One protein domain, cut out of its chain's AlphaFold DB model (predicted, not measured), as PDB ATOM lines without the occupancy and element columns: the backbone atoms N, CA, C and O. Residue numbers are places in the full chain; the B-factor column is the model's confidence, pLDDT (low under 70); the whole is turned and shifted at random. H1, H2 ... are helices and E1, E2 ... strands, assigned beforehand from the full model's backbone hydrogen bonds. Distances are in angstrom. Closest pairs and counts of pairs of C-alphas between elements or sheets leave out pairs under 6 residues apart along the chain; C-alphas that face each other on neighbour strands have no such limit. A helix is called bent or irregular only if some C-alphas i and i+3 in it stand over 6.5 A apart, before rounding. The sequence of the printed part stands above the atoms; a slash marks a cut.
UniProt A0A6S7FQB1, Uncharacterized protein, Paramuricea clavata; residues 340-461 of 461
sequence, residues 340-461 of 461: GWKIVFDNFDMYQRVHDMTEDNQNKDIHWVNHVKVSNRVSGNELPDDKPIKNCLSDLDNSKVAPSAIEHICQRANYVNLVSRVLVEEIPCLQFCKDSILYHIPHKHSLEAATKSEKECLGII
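What this domain is: This is residues 340 to 461 of the 461 residues of an uncharacterized protein of Paramuricea clavata (UniProt A0A6S7FQB1). A long, twisted hairpin of E1 and E2, with the short E3 beside part of E2, makes one arm; well away from it the long helix H2, with H3 folded back at its end, makes another. The two arms are loosely joined, by a long loop that runs through little H1 and by a stretch that holds H4. The printed part has 122 residues, with four named helices and three named strands in the order E1, E2, H1, H2, H3, H4, E3, and the sheet E1 E2 E3 is antiparallel. The class is mixed, helices and strands; the whole is extended, with a radius of gyration of the C-alphas of 23.9 A, and spans 65 by 55 by 30 A.

Where its parts are: E1, residues 341 to 352, begins at C-alpha 341 (185.671, 256.976, 326.410) and is 34.8 A long. E2, residues 364 to 375, is 34.9 A long, and E3, residues 455 to 460, ends at C-alpha 460 (189.568, 260.989, 344.316). H2, residues 405 to 426, is 31.1 A long and begins at C-alpha 405 (152.558, 255.007, 316.600). H1 is residues 398 to 401, H3 428 to 436 and H4 446 to 450.

How they stand to each other: E1 and E2 form a hairpin, with N 346 and O 370 at 2.9 A. E3 is antiparallel to E2, with N 373 and O 456 at 2.8 A. H2 touches H3 with residues 421 to 425 alone, closest at the C-alphas of Val 424 and Leu 430, 5.1 A, at a steep tilt of 53 degrees, opposite ways. H1 and H4 touch no helix, and the four helices are not on the sheet. In H2 and H4 every O i to N i+4 pair is within hydrogen-bond range; irregular H3, with C-alphas 432 and 435 7.4 A apart, has 0 of 5, but 4 of 6 O i to N i+3 pairs; H1 is too short for an i+4 pair.

The domain as a whole: The C-alphas of Glu 359 and Ser 436, the two farthest apart, are 66.8 A apart. Links E1 to E2 and E2 to H1 are long; residues 382 to 402 stand free. The printed part has no cut, and no printed residue is under 70 in pLDDT.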
ATOM      1  N   GLY A 340     186.107 255.485 321.741       82.12
ATOM      2  CA  GLY A 340     186.114 256.623 322.646       82.12
ATOM      3  C   GLY A 340     185.978 256.196 324.103       82.12
ATOM      4  O   GLY A 340     185.955 255.011 324.445       82.12
ATOM      5  N   TRP A 341     185.885 257.181 324.983       86.19
ATOM      6  CA  TRP A 341     185.671 256.976 326.410       86.19
ATOM      7  C   TRP A 341     184.916 258.160 327.001       86.19
ATOM      8  O   TRP A 341     184.770 259.208 326.377       86.19
ATOM      9  N   LYS A 342     184.437 257.981 328.228       87.62
ATOM     10  CA  LYS A 342     183.826 259.041 329.030       87.62
ATOM     11  C   LYS A 342     184.410 259.059 330.433       87.62
ATOM     12  O   LYS A 342     184.759 258.007 330.969       87.62
ATOM     13  N   ILE A 343     184.476 260.243 331.033       90.25
ATOM     14  CA  ILE A 343     184.752 260.385 332.464       90.25
ATOM     15  C   ILE A 343     183.418 260.369 333.194       90.25
ATOM     16  O   ILE A 343     182.493 261.105 332.857       90.25
ATOM     17  N   VAL A 344     183.323 259.480 334.171       91.50
ATOM     18  CA  VAL A 344     182.196 259.376 335.085       91.50
ATOM     19  C   VAL A 344     182.663 259.858 336.446       91.50
ATOM     20  O   VAL A 344     183.724 259.451 336.919       91.50
ATOM     21  N   PHE A 345     181.854 260.713 337.054       92.19
ATOM     22  CA  PHE A 345     182.051 261.220 338.402       92.19
ATOM     23  C   PHE A 345     181.083 260.495 339.334       92.19
ATOM     24  O   PHE A 345     179.912 260.319 338.985       92.19
ATOM     25  N   ASP A 346     181.578 260.057 340.483       90.50
ATOM     26  CA  ASP A 346     180.779 259.449 341.543       90.50
ATOM     27  C   ASP A 346     181.074 260.165 342.862       90.50
ATOM     28  O   ASP A 346     182.240 260.376 343.203       90.50
ATOM     29  N   ASN A 347     180.034 260.573 343.584       92.06
ATOM     30  CA  ASN A 347     180.195 261.352 344.809       92.06
ATOM     31  C   ASN A 347     180.517 260.424 345.982       92.06
ATOM     32  O   ASN A 347     179.880 259.388 346.177       92.06
ATOM     33  N   PHE A 348     181.493 260.824 346.787       87.31
ATOM     34  CA  PHE A 348     181.852 260.176 348.035       87.31
ATOM     35  C   PHE A 348     181.718 261.185 349.173       87.31
ATOM     36  O   PHE A 348     182.634 261.953 349.464       87.31
ATOM     37  N   ASP A 349     180.555 261.168 349.815       89.69
ATOM     38  CA  ASP A 349     180.250 262.028 350.950       89.69
ATOM     39  C   ASP A 349     180.525 261.281 352.262       89.69
ATOM     40  O   ASP A 349     179.974 260.205 352.518       89.69
ATOM     41  N   MET A 350     181.380 261.847 353.113       89.69
ATOM     42  CA  MET A 350     181.673 261.320 354.440       89.69
ATOM     43  C   MET A 350     181.362 262.358 355.510       89.69
ATOM     44  O   MET A 350     182.034 263.379 355.631       89.69
ATOM     45  N   TYR A 351     180.405 262.016 356.370       92.06
ATOM     46  CA  TYR A 351     180.066 262.821 357.534       92.06
ATOM     47  C   TYR A 351     180.723 262.261 358.798       92.06
ATOM     48  O   TYR A 351     180.340 261.201 359.303       92.06
ATOM     49  N   GLN A 352     181.707 262.979 359.335       90.31
ATOM     50  CA  GLN A 352     182.384 262.633 360.579       90.31
ATOM     51  C   GLN A 352     181.809 263.451 361.737       90.31
ATOM     52  O   GLN A 352     182.035 264.658 361.848       90.31
ATOM     53  N   ARG A 353     181.102 262.763 362.641       91.12
ATOM     54  CA  ARG A 353     180.618 263.351 363.893       91.12
ATOM     55  C   ARG A 353     181.700 263.319 364.959       91.12
ATOM     56  O   ARG A 353     182.331 262.282 365.166       91.12
ATOM     57  N   VAL A 354     181.872 264.430 365.660       89.81
ATOM     58  CA  VAL A 354     182.629 264.465 366.912       89.81
ATOM     59  C   VAL A 354     181.694 264.125 368.073       89.81
ATOM     60  O   VAL A 354     180.491 264.366 367.990       89.81
ATOM     61  N   HIS A 355     182.231 263.518 369.134       89.38
ATOM     62  CA  HIS A 355     181.434 263.201 370.324       89.38
ATOM     63  C   HIS A 355     180.947 264.490 370.996       89.38
ATOM     64  O   HIS A 355     179.752 264.646 371.228       89.38
ATOM     65  N   ASP A 356     181.874 265.418 371.240       90.56
ATOM     66  CA  ASP A 356     181.604 266.726 371.822       90.56
ATOM     67  C   ASP A 356     182.095 267.795 370.844       90.56
ATOM     68  O   ASP A 356     183.269 267.808 370.462       90.56
ATOM     69  N   MET A 357     181.185 268.663 370.399       92.94
ATOM     70  CA  MET A 357     181.527 269.777 369.514       92.94
ATOM     71  C   MET A 357     182.136 270.912 370.332       92.94
ATOM     72  O   MET A 357     181.496 271.440 371.241       92.94
ATOM     73  N   THR A 358     183.353 271.313 369.979       91.81
ATOM     74  CA  THR A 358     184.022 272.507 370.514       91.81
ATOM     75  C   THR A 358     184.326 273.466 369.370       91.81
ATOM     76  O   THR A 358     184.308 273.058 368.210       91.81
ATOM     77  N   GLU A 359     184.612 274.735 369.661       89.25
ATOM     78  CA  GLU A 359     184.964 275.733 368.635       89.25
ATOM     79  C   GLU A 359     186.079 275.230 367.697       89.25
ATOM     80  O   GLU A 359     185.927 275.283 366.479       89.25
ATOM     81  N   ASP A 360     187.115 274.600 368.259       90.62
ATOM     82  CA  ASP A 360     188.254 274.054 367.507       90.62
ATOM     83  C   ASP A 360     188.008 272.662 366.889       90.62
ATOM     84  O   ASP A 360     188.821 272.172 366.102       90.62
ATOM     85  N   ASN A 361     186.916 271.983 367.254       89.94
ATOM     86  CA  ASN A 361     186.634 270.612 366.831       89.94
ATOM     87  C   ASN A 361     185.149 270.436 366.492       89.94
ATOM     88  O   ASN A 361     184.346 269.965 367.298       89.94
ATOM     89  N   GLN A 362     184.800 270.834 365.272       93.31
ATOM     90  CA  GLN A 362     183.459 270.715 364.702       93.31
ATOM     91  C   GLN A 362     183.261 269.378 363.969       93.31
ATOM     92  O   GLN A 362     184.222 268.686 363.618       93.31
ATOM     93  N   ASN A 363     182.001 269.033 363.691       94.38
ATOM     94  CA  ASN A 363     181.683 267.956 362.750       94.38
ATOM     95  C   ASN A 363     182.294 268.273 361.380       94.38
ATOM     96  O   ASN A 363     182.267 269.420 360.936       94.38
ATOM     97  N   LYS A 364     182.818 267.252 360.702       92.81
ATOM     98  CA  LYS A 364     183.397 267.406 359.366       92.81
ATOM     99  C   LYS A 364     182.459 266.792 358.346       92.81
ATOM    100  O   LYS A 364     182.098 265.623 358.476       92.81
ATOM    101  N   ASP A 365     182.097 267.583 357.350       92.81
ATOM    102  CA  ASP A 365     181.430 267.106 356.147       92.81
ATOM    103  C   ASP A 365     182.461 267.107 355.022       92.81
ATOM    104  O   ASP A 365     183.055 268.143 354.715       92.81
ATOM    105  N   ILE A 366     182.783 265.923 354.514       91.50
ATOM    106  CA  ILE A 366     183.836 265.723 353.523       91.50
ATOM    107  C   ILE A 366     183.171 265.298 352.225       91.50
ATOM    108  O   ILE A 366     182.624 264.199 352.144       91.50
ATOM    109  N   HIS A 367     183.253 266.165 351.221       92.81
ATOM    110  CA  HIS A 367     182.728 265.928 349.883       92.81
ATOM    111  C   HIS A 367     183.884 265.607 348.950       92.81
ATOM    112  O   HIS A 367     184.652 266.496 348.578       92.81
ATOM    113  N   TRP A 368     184.006 264.340 348.589       93.38
ATOM    114  CA  TRP A 368     184.965 263.890 347.597       93.38
ATOM    115  C   TRP A 368     184.265 263.449 346.323       93.38
ATOM    116  O   TRP A 368     183.110 263.024 346.340       93.38
ATOM    117  N   VAL A 369     184.982 263.506 345.207       91.44
ATOM    118  CA  VAL A 369     184.492 263.003 343.924       91.44
ATOM    119  C   VAL A 369     185.478 261.986 343.372       91.44
ATOM    120  O   VAL A 369     186.645 262.281 343.112       91.44
ATOM    121  N   ASN A 370     184.998 260.763 343.178       90.19
ATOM    122  CA  ASN A 370     185.729 259.707 342.502       90.19
ATOM    123  C   ASN A 370     185.584 259.863 340.985       90.19
ATOM    124  O   ASN A 370     184.477 259.904 340.448       90.19
ATOM    125  N   HIS A 371     186.715 259.910 340.295       90.69
ATOM    126  CA  HIS A 371     186.791 260.100 338.855       90.69
ATOM    127  C   HIS A 371     187.134 258.771 338.190       90.69
ATOM    128  O   HIS A 371     188.124 258.131 338.535       90.69
ATOM    129  N   VAL A 372     186.342 258.342 337.209       90.19
ATOM    130  CA  VAL A 372     186.549 257.058 336.530       90.19
ATOM    131  C   VAL A 372     186.470 257.239 335.018       90.19
ATOM    132  O   VAL A 372     185.432 257.637 334.493       90.19
ATOM    133  N   LYS A 373     187.538 256.883 334.297       89.31
ATOM    134  CA  LYS A 373     187.501 256.707 332.840       89.31
ATOM    135  C   LYS A 373     186.775 255.402 332.536       89.31
ATOM    136  O   LYS A 373     187.110 254.351 333.080       89.31
ATOM    137  N   VAL A 374     185.779 255.468 331.662       90.56
ATOM    138  CA  VAL A 374     185.033 254.310 331.168       90.56
ATOM    139  C   VAL A 374     185.168 254.265 329.655       90.56
ATOM    140  O   VAL A 374     184.676 255.159 328.967       90.56
ATOM    141  N   SER A 375     185.806 253.215 329.143       88.19
ATOM    142  CA  SER A 375     185.938 253.004 327.702       88.19
ATOM    143  C   SER A 375     184.588 252.631 327.095       88.19
ATOM    144  O   SER A 375     183.841 251.804 327.637       88.19
ATOM    145  N   ASN A 376     184.258 253.249 325.966       88.00
ATOM    146  CA  ASN A 376     183.070 252.898 325.207       88.00
ATOM    147  C   ASN A 376     183.276 251.532 324.545       88.00
ATOM    148  O   ASN A 376     184.379 251.166 324.150       88.00
ATOM    149  N   ARG A 377     182.193 250.766 324.413       88.31
ATOM    150  CA  ARG A 377     182.218 249.435 323.777       88.31
ATOM    151  C   ARG A 377     181.837 249.480 322.304       88.31
ATOM    152  O   ARG A 377     182.115 248.551 321.564       88.31
ATOM    153  N   VAL A 378     181.131 250.538 321.931       86.19
ATOM    154  CA  VAL A 378     180.580 250.771 320.604       86.19
ATOM    155  C   VAL A 378     181.052 252.151 320.199       86.19
ATOM    156  O   VAL A 378     180.909 253.094 320.981       86.19
ATOM    157  N   SER A 379     181.628 252.245 319.006       83.25
ATOM    158  CA  SER A 379     182.058 253.522 318.458       83.25
ATOM    159  C   SER A 379     180.857 254.353 318.019       83.25
ATOM    160  O   SER A 379     179.935 253.841 317.386       83.25
ATOM    161  N   GLY A 380     180.883 255.637 318.370       78.69
ATOM    162  CA  GLY A 380     179.965 256.642 317.847       78.69
ATOM    163  C   GLY A 380     180.531 257.404 316.649       78.69
ATOM    164  O   GLY A 380     179.851 258.289 316.158       78.69
ATOM    165  N   ASN A 381     181.742 257.081 316.181       76.50
ATOM    166  CA  ASN A 381     182.470 257.908 315.205       76.50
ATOM    167  C   ASN A 381     181.808 257.934 313.819       76.50
ATOM    168  O   ASN A 381     182.038 258.851 313.044       76.50
ATOM    169  N   GLU A 382     180.987 256.930 313.507       75.94
ATOM    170  CA  GLU A 382     180.186 256.889 312.277       75.94
ATOM    171  C   GLU A 382     178.943 257.791 312.348       75.94
ATOM    172  O   GLU A 382     178.246 257.971 311.348       75.94
ATOM    173  N   LEU A 383     178.611 258.316 313.532       79.62
ATOM    174  CA  LEU A 383     177.479 259.215 313.704       79.62
ATOM    175  C   LEU A 383     177.894 260.638 313.303       79.62
ATOM    176  O   LEU A 383     178.962 261.094 313.709       79.62
ATOM    177  N   PRO A 384     177.058 261.353 312.532       77.19
ATOM    178  CA  PRO A 384     177.343 262.731 312.151       77.19
ATOM    179  C   PRO A 384     177.364 263.645 313.387       77.19
ATOM    180  O   PRO A 384     176.402 263.657 314.158       77.19
ATOM    181  N   ASP A 385     178.447 264.410 313.545       75.00
ATOM    182  CA  ASP A 385     178.665 265.407 314.617       75.00
ATOM    183  C   ASP A 385     179.030 266.799 314.053       75.00
ATOM    184  O   ASP A 385     179.354 267.750 314.757       75.00
ATOM    185  N   ASP A 386     178.974 266.938 312.733       79.25
ATOM    186  CA  ASP A 386     179.390 268.112 311.970       79.25
ATOM    187  C   ASP A 386     178.405 269.286 312.072       79.25
ATOM    188  O   ASP A 386     178.772 270.440 311.840       79.25
ATOM    189  N   LYS A 387     177.145 269.019 312.428       80.00
ATOM    190  CA  LYS A 387     176.113 270.046 312.599       80.00
ATOM    191  C   LYS A 387     174.966 269.553 313.474       80.00
ATOM    192  O   LYS A 387     174.634 268.366 313.443       80.00
ATOM    193  N   PRO A 388     174.290 270.458 314.203       78.12
ATOM    194  CA  PRO A 388     173.051 270.102 314.871       78.12
ATOM    195  C   PRO A 388     172.035 269.572 313.847       78.12
ATOM    196  O   PRO A 388     171.947 270.058 312.718       78.12
ATOM    197  N   ILE A 389     171.232 268.582 314.255       77.38
ATOM    198  CA  ILE A 389     170.211 267.939 313.399       77.38
ATOM    199  C   ILE A 389     169.238 268.985 312.807       77.38
ATOM    200  O   ILE A 389     168.677 268.790 311.724       77.38
ATOM    201  N   LYS A 390     169.044 270.108 313.514       80.69
ATOM    202  CA  LYS A 390     168.265 271.283 313.105       80.69
ATOM    203  C   LYS A 390     169.012 272.572 313.454       80.69
ATOM    204  O   LYS A 390     169.647 272.639 314.498       80.69
ATOM    205  N   ASN A 391     168.895 273.594 312.603       79.94
ATOM    206  CA  ASN A 391     169.586 274.879 312.778       79.94
ATOM    207  C   ASN A 391     168.939 275.764 313.858       79.94
ATOM    208  O   ASN A 391     169.633 276.543 314.504       79.94
ATOM    209  N   CYS A 392     167.623 275.650 314.063       79.31
ATOM    210  CA  CYS A 392     166.881 276.384 315.085       79.31
ATOM    211  C   CYS A 392     165.859 275.474 315.783       79.31
ATOM    212  O   CYS A 392     165.310 274.553 315.176       79.31
ATOM    213  N   LEU A 393     165.557 275.760 317.055       78.31
ATOM    214  CA  LEU A 393     164.500 275.075 317.806       78.31
ATOM    215  C   LEU A 393     163.128 275.221 317.125       78.31
ATOM    216  O   LEU A 393     162.330 274.292 317.158       78.31
ATOM    217  N   SER A 394     162.881 276.347 316.452       80.81
ATOM    218  CA  SER A 394     161.656 276.583 315.676       80.81
ATOM    219  C   SER A 394     161.485 275.617 314.495       80.81
ATOM    220  O   SER A 394     160.364 275.425 314.031       80.81
ATOM    221  N   ASP A 395     162.566 274.979 314.030       82.38
ATOM    222  CA  ASP A 395     162.538 273.982 312.948       82.38
ATOM    223  C   ASP A 395     162.234 272.560 313.460       82.38
ATOM    224  O   ASP A 395     162.154 271.602 312.673       82.38
ATOM    225  N   LEU A 396     162.120 272.399 314.783       81.75
ATOM    226  CA  LEU A 396     161.837 271.140 315.453       81.75
ATOM    227  C   LEU A 396     160.331 271.016 315.699       81.75
ATOM    228  O   LEU A 396     159.787 271.515 316.678       81.75
ATOM    229  N   ASP A 397     159.652 270.319 314.796       81.94
ATOM    230  CA  ASP A 397     158.253 269.957 315.000       81.94
ATOM    231  C   ASP A 397     158.137 268.921 316.131       81.94
ATOM    232  O   ASP A 397     158.745 267.847 316.066       81.94
ATOM    233  N   ASN A 398     157.314 269.218 317.141       80.44
ATOM    234  CA  ASN A 398     157.003 268.308 318.245       80.44
ATOM    235  C   ASN A 398     156.517 266.939 317.749       80.44
ATOM    236  O   ASN A 398     156.785 265.935 318.402       80.44
ATOM    237  N   SER A 399     155.856 266.875 316.585       78.25
ATOM    238  CA  SER A 399     155.402 265.613 315.987       78.25
ATOM    239  C   SER A 399     156.550 264.663 315.611       78.25
ATOM    240  O   SER A 399     156.341 263.454 315.549       78.25
ATOM    241  N   LYS A 400     157.762 265.194 315.392       74.94
ATOM    242  CA  LYS A 400     158.978 264.429 315.064       74.94
ATOM    243  C   LYS A 400     159.802 264.041 316.292       74.94
ATOM    244  O   LYS A 400     160.704 263.220 316.174       74.94
ATOM    245  N   VAL A 401     159.527 264.664 317.436       79.94
ATOM    246  CA  VAL A 401     160.161 264.356 318.730       79.94
ATOM    247  C   VAL A 401     159.286 263.403 319.539       79.94
ATOM    248  O   VAL A 401     159.792 262.557 320.275       79.94
ATOM    249  N   ALA A 402     157.965 263.536 319.407       83.88
ATOM    250  CA  ALA A 402     157.014 262.611 319.991       83.88
ATOM    251  C   ALA A 402     157.164 261.222 319.343       83.88
ATOM    252  O   ALA A 402     157.283 261.139 318.119       83.88
ATOM    253  N   PRO A 403     157.119 260.131 320.129       86.50
ATOM    254  CA  PRO A 403     157.166 258.797 319.560       86.50
ATOM    255  C   PRO A 403     155.985 258.580 318.611       86.50
ATOM    256  O   PRO A 403     154.822 258.818 318.945       86.50
ATOM    257  N   SER A 404     156.283 258.097 317.417       87.50
ATOM    258  CA  SER A 404     155.290 257.681 316.439       87.50
ATOM    259  C   SER A 404     154.497 256.468 316.936       87.50
ATOM    260  O   SER A 404     154.914 255.720 317.825       87.50
ATOM    261  N   ALA A 405     153.347 256.204 316.307       89.75
ATOM    262  CA  ALA A 405     152.558 255.007 316.600       89.75
ATOM    263  C   ALA A 405     153.375 253.709 316.420       89.75
ATOM    264  O   ALA A 405     153.217 252.765 317.193       89.75
ATOM    265  N   ILE A 406     154.280 253.679 315.437       91.62
ATOM    266  CA  ILE A 406     155.158 252.534 315.172       91.62
ATOM    267  C   ILE A 406     156.169 252.361 316.310       91.62
ATOM    268  O   ILE A 406     156.316 251.258 316.835       91.62
ATOM    269  N   GLU A 407     156.817 253.441 316.750       89.81
ATOM    270  CA  GLU A 407     157.758 253.398 317.875       89.81
ATOM    271  C   GLU A 407     157.068 252.977 319.173       89.81
ATOM    272  O   GLU A 407     157.609 252.158 319.914       89.81
ATOM    273  N   HIS A 408     155.837 253.436 319.416       91.25
ATOM    274  CA  HIS A 408     155.027 252.973 320.543       91.25
ATOM    275  C   HIS A 408     154.738 251.467 320.489       91.25
ATOM    276  O   HIS A 408     154.816 250.790 321.517       91.25
ATOM    277  N   ILE A 409     154.429 250.921 319.309       93.12
ATOM    278  CA  ILE A 409     154.207 249.479 319.124       93.12
ATOM    279  C   ILE A 409     155.497 248.695 319.401       93.12
ATOM    280  O   ILE A 409     155.469 247.724 320.162       93.12
ATOM    281  N   CYS A 410     156.631 249.138 318.853       89.56
ATOM    282  CA  CYS A 410     157.941 248.529 319.097       89.56
ATOM    283  C   CYS A 410     158.326 248.584 320.583       89.56
ATOM    284  O   CYS A 410     158.736 247.579 321.167       89.56
ATOM    285  N   GLN A 411     158.118 249.731 321.230       91.12
ATOM    286  CA  GLN A 411     158.399 249.912 322.649       91.12
ATOM    287  C   GLN A 411     157.508 249.024 323.521       91.12
ATOM    288  O   GLN A 411     157.979 248.404 324.477       91.12
ATOM    289  N   ARG A 412     156.225 248.884 323.168       94.31
ATOM    290  CA  ARG A 412     155.315 247.950 323.840       94.31
ATOM    291  C   ARG A 412     155.797 246.506 323.705       94.31
ATOM    292  O   ARG A 412     155.769 245.783 324.698       94.31
ATOM    293  N   ALA A 413     156.268 246.084 322.531       91.12
ATOM    294  CA  ALA A 413     156.832 244.745 322.343       91.12
ATOM    295  C   ALA A 413     158.068 244.504 323.233       91.12
ATOM    296  O   ALA A 413     158.195 243.443 323.847       91.12
ATOM    297  N   ASN A 414     158.934 245.513 323.387       91.25
ATOM    298  CA  ASN A 414     160.061 245.465 324.322       91.25
ATOM    299  C   ASN A 414     159.592 245.301 325.774       91.25
ATOM    300  O   ASN A 414     160.097 244.431 326.487       91.25
ATOM    301  N   TYR A 415     158.585 246.066 326.205       93.62
ATOM    302  CA  TYR A 415     158.021 245.929 327.550       93.62
ATOM    303  C   TYR A 415     157.377 244.569 327.795       93.62
ATOM    304  O   TYR A 415     157.548 244.023 328.880       93.62
ATOM    305  N   VAL A 416     156.693 243.984 326.807       92.62
ATOM    306  CA  VAL A 416     156.137 242.627 326.934       92.62
ATOM    307  C   VAL A 416     157.241 241.625 327.276       92.62
ATOM    308  O   VAL A 416     157.052 240.815 328.183       92.62
ATOM    309  N   ASN A 417     158.409 241.713 326.633       91.25
ATOM    310  CA  ASN A 417     159.549 240.852 326.962       91.25
ATOM    311  C   ASN A 417     160.067 241.091 328.389       91.25
ATOM    312  O   ASN A 417     160.295 240.129 329.118       91.25
ATOM    313  N   LEU A 418     160.226 242.353 328.803       92.69
ATOM    314  CA  LEU A 418     160.710 242.698 330.147       92.69
ATOM    315  C   LEU A 418     159.747 242.233 331.245       92.69
ATOM    316  O   LEU A 418     160.167 241.583 332.197       92.69
ATOM    317  N   VAL A 419     158.452 242.506 331.085       94.38
ATOM    318  CA  VAL A 419     157.414 242.089 332.037       94.38
ATOM    319  C   VAL A 419     157.309 240.568 332.086       94.38
ATOM    320  O   VAL A 419     157.193 240.007 333.168       94.38
ATOM    321  N   SER A 420     157.418 239.879 330.944       92.81
ATOM    322  CA  SER A 420     157.397 238.411 330.917       92.81
ATOM    323  C   SER A 420     158.513 237.802 331.770       92.81
ATOM    324  O   SER A 420     158.251 236.831 332.478       92.81
ATOM    325  N   ARG A 421     159.726 238.386 331.762       92.69
ATOM    326  CA  ARG A 421     160.844 237.946 332.623       92.69
ATOM    327  C   ARG A 421     160.480 238.041 334.094       92.69
ATOM    328  O   ARG A 421     160.543 237.033 334.786       92.69
ATOM    329  N   VAL A 422     160.023 239.219 334.522       93.75
ATOM    330  CA  VAL A 422     159.615 239.468 335.910       93.75
ATOM    331  C   VAL A 422     158.514 238.494 336.321       93.75
ATOM    332  O   VAL A 422     158.590 237.889 337.381       93.75
ATOM    333  N   LEU A 423     157.511 238.272 335.468       94.19
ATOM    334  CA  LEU A 423     156.428 237.339 335.773       94.19
ATOM    335  C   LEU A 423     156.923 235.902 335.963       94.19
ATOM    336  O   LEU A 423     156.409 235.207 336.831       94.19
ATOM    337  N   VAL A 424     157.892 235.435 335.176       93.81
ATOM    338  CA  VAL A 424     158.420 234.072 335.325       93.81
ATOM    339  C   VAL A 424     159.377 233.936 336.500       93.81
ATOM    340  O   VAL A 424     159.303 232.937 337.208       93.81
ATOM    341  N   GLU A 425     160.219 234.938 336.745       92.25
ATOM    342  CA  GLU A 425     161.133 234.956 337.890       92.25
ATOM    343  C   GLU A 425     160.378 235.033 339.226       92.25
ATOM    344  O   GLU A 425     160.700 234.292 340.153       92.25
ATOM    345  N   GLU A 426     159.330 235.858 339.302       95.12
ATOM    346  CA  GLU A 426     158.602 236.139 340.546       95.12
ATOM    347  C   GLU A 426     157.405 235.206 340.796       95.12
ATOM    348  O   GLU A 426     156.943 235.085 341.932       95.12
ATOM    349  N   ILE A 427     156.865 234.535 339.768       93.56
ATOM    350  CA  ILE A 427     155.695 233.651 339.905       93.56
ATOM    351  C   ILE A 427     156.116 232.193 339.662       93.56
ATOM    352  O   ILE A 427     156.135 231.739 338.515       93.56
ATOM    353  N   PRO A 428     156.338 231.386 340.722       93.12
ATOM    354  CA  PRO A 428     156.875 230.027 340.598       93.12
ATOM    355  C   PRO A 428     156.082 229.099 339.671       93.12
ATOM    356  O   PRO A 428     156.654 228.228 339.019       93.12
ATOM    357  N   CYS A 429     154.759 229.274 339.570       92.12
ATOM    358  CA  CYS A 429     153.943 228.446 338.681       92.12
ATOM    359  C   CYS A 429     154.124 228.768 337.191       92.12
ATOM    360  O   CYS A 429     153.627 228.008 336.370       92.12
ATOM    361  N   LEU A 430     154.799 229.866 336.837       91.19
ATOM    362  CA  LEU A 430     155.152 230.220 335.463       91.19
ATOM    363  C   LEU A 430     156.587 229.807 335.100       91.19
ATOM    364  O   LEU A 430     156.987 229.975 333.952       91.19
ATOM    365  N   GLN A 431     157.342 229.197 336.021       91.94
ATOM    366  CA  GLN A 431     158.749 228.847 335.800       91.94
ATOM    367  C   GLN A 431     158.973 227.882 334.629       91.94
ATOM    368  O   GLN A 431     160.020 227.909 333.987       91.94
ATOM    369  N   PHE A 432     157.965 227.079 334.280       92.81
ATOM    370  CA  PHE A 432     158.000 226.216 333.095       92.81
ATOM    371  C   PHE A 432     158.126 226.998 331.770       92.81
ATOM    372  O   PHE A 432     158.499 226.419 330.755       92.81
ATOM    373  N   CYS A 433     157.822 228.302 331.761       90.19
ATOM    374  CA  CYS A 433     157.962 229.183 330.598       90.19
ATOM    375  C   CYS A 433     159.356 229.809 330.461       90.19
ATOM    376  O   CYS A 433     159.579 230.518 329.480       90.19
ATOM    377  N   LYS A 434     160.283 229.581 331.401       90.25
ATOM    378  CA  LYS A 434     161.598 230.245 331.436       90.25
ATOM    379  C   LYS A 434     162.366 230.123 330.121       90.25
ATOM    380  O   LYS A 434     162.840 231.130 329.605       90.25
ATOM    381  N   ASP A 435     162.380 228.935 329.527       89.75
ATOM    382  CA  ASP A 435     163.095 228.676 328.269       89.75
ATOM    383  C   ASP A 435     162.409 229.300 327.040       89.75
ATOM    384  O   ASP A 435     162.994 229.382 325.965       89.75
ATOM    385  N   SER A 436     161.154 229.745 327.178       86.38
ATOM    386  CA  SER A 436     160.408 230.440 326.120       86.38
ATOM    387  C   SER A 436     160.537 231.965 326.201       86.38
ATOM    388  O   SER A 436     160.010 232.654 325.326       86.38
ATOM    389  N   ILE A 437     161.184 232.509 327.237       88.56
ATOM    390  CA  ILE A 437     161.316 233.956 327.421       88.56
ATOM    391  C   ILE A 437     162.642 234.445 326.876       88.56
ATOM    392  O   ILE A 437     163.722 233.967 327.212       88.56
ATOM    393  N   LEU A 438     162.544 235.495 326.075       86.62
ATOM    394  CA  LEU A 438     163.689 236.206 325.556       86.62
ATOM    395  C   LEU A 438     164.382 237.004 326.675       86.62
ATOM    396  O   LEU A 438     163.875 238.040 327.116       86.62
ATOM    397  N   TYR A 439     165.555 236.543 327.114       82.50
ATOM    398  CA  TYR A 439     166.305 237.134 328.233       82.50
ATOM    399  C   TYR A 439     167.059 238.431 327.885       82.50
ATOM    400  O   TYR A 439     167.224 239.297 328.740       82.50
ATOM    401  N   HIS A 440     167.446 238.639 326.623       83.56
ATOM    402  CA  HIS A 440     168.018 239.905 326.148       83.56
ATOM    403  C   HIS A 440     167.260 240.390 324.917       83.56
ATOM    404  O   HIS A 440     167.053 239.616 323.989       83.56
ATOM    405  N   ILE A 441     166.834 241.662 324.917       87.75
ATOM    406  CA  ILE A 441     166.246 242.281 323.719       87.75
ATOM    407  C   ILE A 441     167.374 242.380 322.683       87.75
ATOM    408  O   ILE A 441     168.415 242.949 323.027       87.75
ATOM    409  N   PRO A 442     167.232 241.807 321.471       83.06
ATOM    410  CA  PRO A 442     168.322 241.776 320.516       83.06
ATOM    411  C   PRO A 442     168.561 243.191 320.011       83.06
ATOM    412  O   PRO A 442     167.629 243.916 319.665       83.06
ATOM    413  N   HIS A 443     169.823 243.580 319.972       85.00
ATOM    414  CA  HIS A 443     170.274 244.860 319.472       85.00
ATOM    415  C   HIS A 443     171.526 244.631 318.625       85.00
ATOM    416  O   HIS A 443     172.285 243.694 318.874       85.00
ATOM    417  N   LYS A 444     171.775 245.509 317.646       87.69
ATOM    418  CA  LYS A 444     172.941 245.407 316.750       87.69
ATOM    419  C   LYS A 444     174.283 245.301 317.489       87.69
ATOM    420  O   LYS A 444     175.197 244.675 316.980       87.69
ATOM    421  N   HIS A 445     174.349 245.857 318.699       88.62
ATOM    422  CA  HIS A 445     175.530 245.841 319.568       88.62
ATOM    423  C   HIS A 445     175.372 244.960 320.819       88.62
ATOM    424  O   HIS A 445     175.942 245.252 321.871       88.62
ATOM    425  N   SER A 446     174.507 243.940 320.779       87.56
ATOM    426  CA  SER A 446     174.266 243.075 321.942       87.56
ATOM    427  C   SER A 446     175.520 242.326 322.395       87.56
ATOM    428  O   SER A 446     175.684 242.128 323.595       87.56
ATOM    429  N   LEU A 447     176.400 241.929 321.469       87.62
ATOM    430  CA  LEU A 447     177.633 241.206 321.797       87.62
ATOM    431  C   LEU A 447     178.604 242.111 322.564       87.62
ATOM    432  O   LEU A 447     179.098 241.745 323.629       87.62
ATOM    433  N   GLU A 448     178.806 243.326 322.066       89.06
ATOM    434  CA  GLU A 448     179.663 244.347 322.652       89.06
ATOM    435  C   GLU A 448     179.098 244.800 324.001       89.06
ATOM    436  O   GLU A 448     179.831 244.871 324.986       89.06
ATOM    437  N   ALA A 449     177.786 245.041 324.090       84.38
ATOM    438  CA  ALA A 449     177.119 245.459 325.322       84.38
ATOM    439  C   ALA A 449     177.117 244.377 326.416       84.38
ATOM    440  O   ALA A 449     177.097 244.724 327.599       84.38
ATOM    441  N   ALA A 450     177.170 243.092 326.043       85.38
ATOM    442  CA  ALA A 450     177.214 241.968 326.981       85.38
ATOM    443  C   ALA A 450     178.574 241.794 327.678       85.38
ATOM    444  O   ALA A 450     178.657 241.109 328.699       85.38
ATOM    445  N   THR A 451     179.643 242.406 327.160       88.81
ATOM    446  CA  THR A 451     180.966 242.377 327.807       88.81
ATOM    447  C   THR A 451     180.941 243.094 329.169       88.81
ATOM    448  O   THR A 451     179.931 243.675 329.573       88.81
ATOM    449  N   LYS A 452     182.046 243.115 329.921       88.06
ATOM    450  CA  LYS A 452     182.178 243.950 331.132       88.06
ATOM    451  C   LYS A 452     182.805 245.299 330.764       88.06
ATOM    452  O   LYS A 452     183.707 245.333 329.940       88.06
ATOM    453  N   SER A 453     182.338 246.399 331.366       87.00
ATOM    454  CA  SER A 453     182.951 247.713 331.129       87.00
ATOM    455  C   SER A 453     184.384 247.723 331.638       87.00
ATOM    456  O   SER A 453     184.623 247.365 332.796       87.00
ATOM    457  N   GLU A 454     185.296 248.211 330.806       88.88
ATOM    458  CA  GLU A 454     186.637 248.575 331.239       88.88
ATOM    459  C   GLU A 454     186.586 249.939 331.923       88.88
ATOM    460  O   GLU A 454     186.013 250.898 331.398       88.88
ATOM    461  N   LYS A 455     187.114 249.982 333.145       88.56
ATOM    462  CA  LYS A 455     187.106 251.161 334.003       88.56
ATOM    463  C   LYS A 455     188.502 251.377 334.557       88.56
ATOM    464  O   LYS A 455     189.112 250.427 335.049       88.56
ATOM    465  N   GLU A 456     188.946 252.621 334.549       85.50
ATOM    466  CA  GLU A 456     190.208 253.052 335.141       85.50
ATOM    467  C   GLU A 456     189.912 254.194 336.109       85.50
ATOM    468  O   GLU A 456     189.293 255.189 335.734       85.50
ATOM    469  N   CYS A 457     190.285 254.030 337.378       84.12
ATOM    470  CA  CYS A 457     190.080 255.078 338.371       84.12
ATOM    471  C   CYS A 457     191.173 256.144 338.206       84.12
ATOM    472  O   CYS A 457     192.365 255.843 338.195       84.12
ATOM    473  N   LEU A 458     190.748 257.391 338.054       84.69
ATOM    474  CA  LEU A 458     191.601 258.556 337.835       84.69
ATOM    475  C   LEU A 458     192.002 259.222 339.157       84.69
ATOM    476  O   LEU A 458     192.864 260.095 339.166       84.69
ATOM    477  N   GLY A 459     191.388 258.798 340.264       82.88
ATOM    478  CA  GLY A 459     191.634 259.314 341.600       82.88
ATOM    479  C   GLY A 459     190.382 259.892 342.251       82.88
ATOM    480  O   GLY A 459     189.295 259.930 341.670       82.88
ATOM    481  N   ILE A 460     190.574 260.330 343.489       84.38
ATOM    482  CA  ILE A 460     189.568 260.989 344.316       84.38
ATOM    483  C   ILE A 460     190.077 262.406 344.579       84.38
ATOM    484  O   ILE A 460     191.247 262.565 344.938       84.38
ATOM    485  N   ILE A 461     189.220 263.403 344.356       80.44
ATOM    486  CA  ILE A 461     189.489 264.822 344.647       80.44
ATOM    487  C   ILE A 461     188.626 265.252 345.820       80.44
ATOM    488  O   ILE A 461     187.434 264.864 345.809       80.44
TER     489      ILE A 461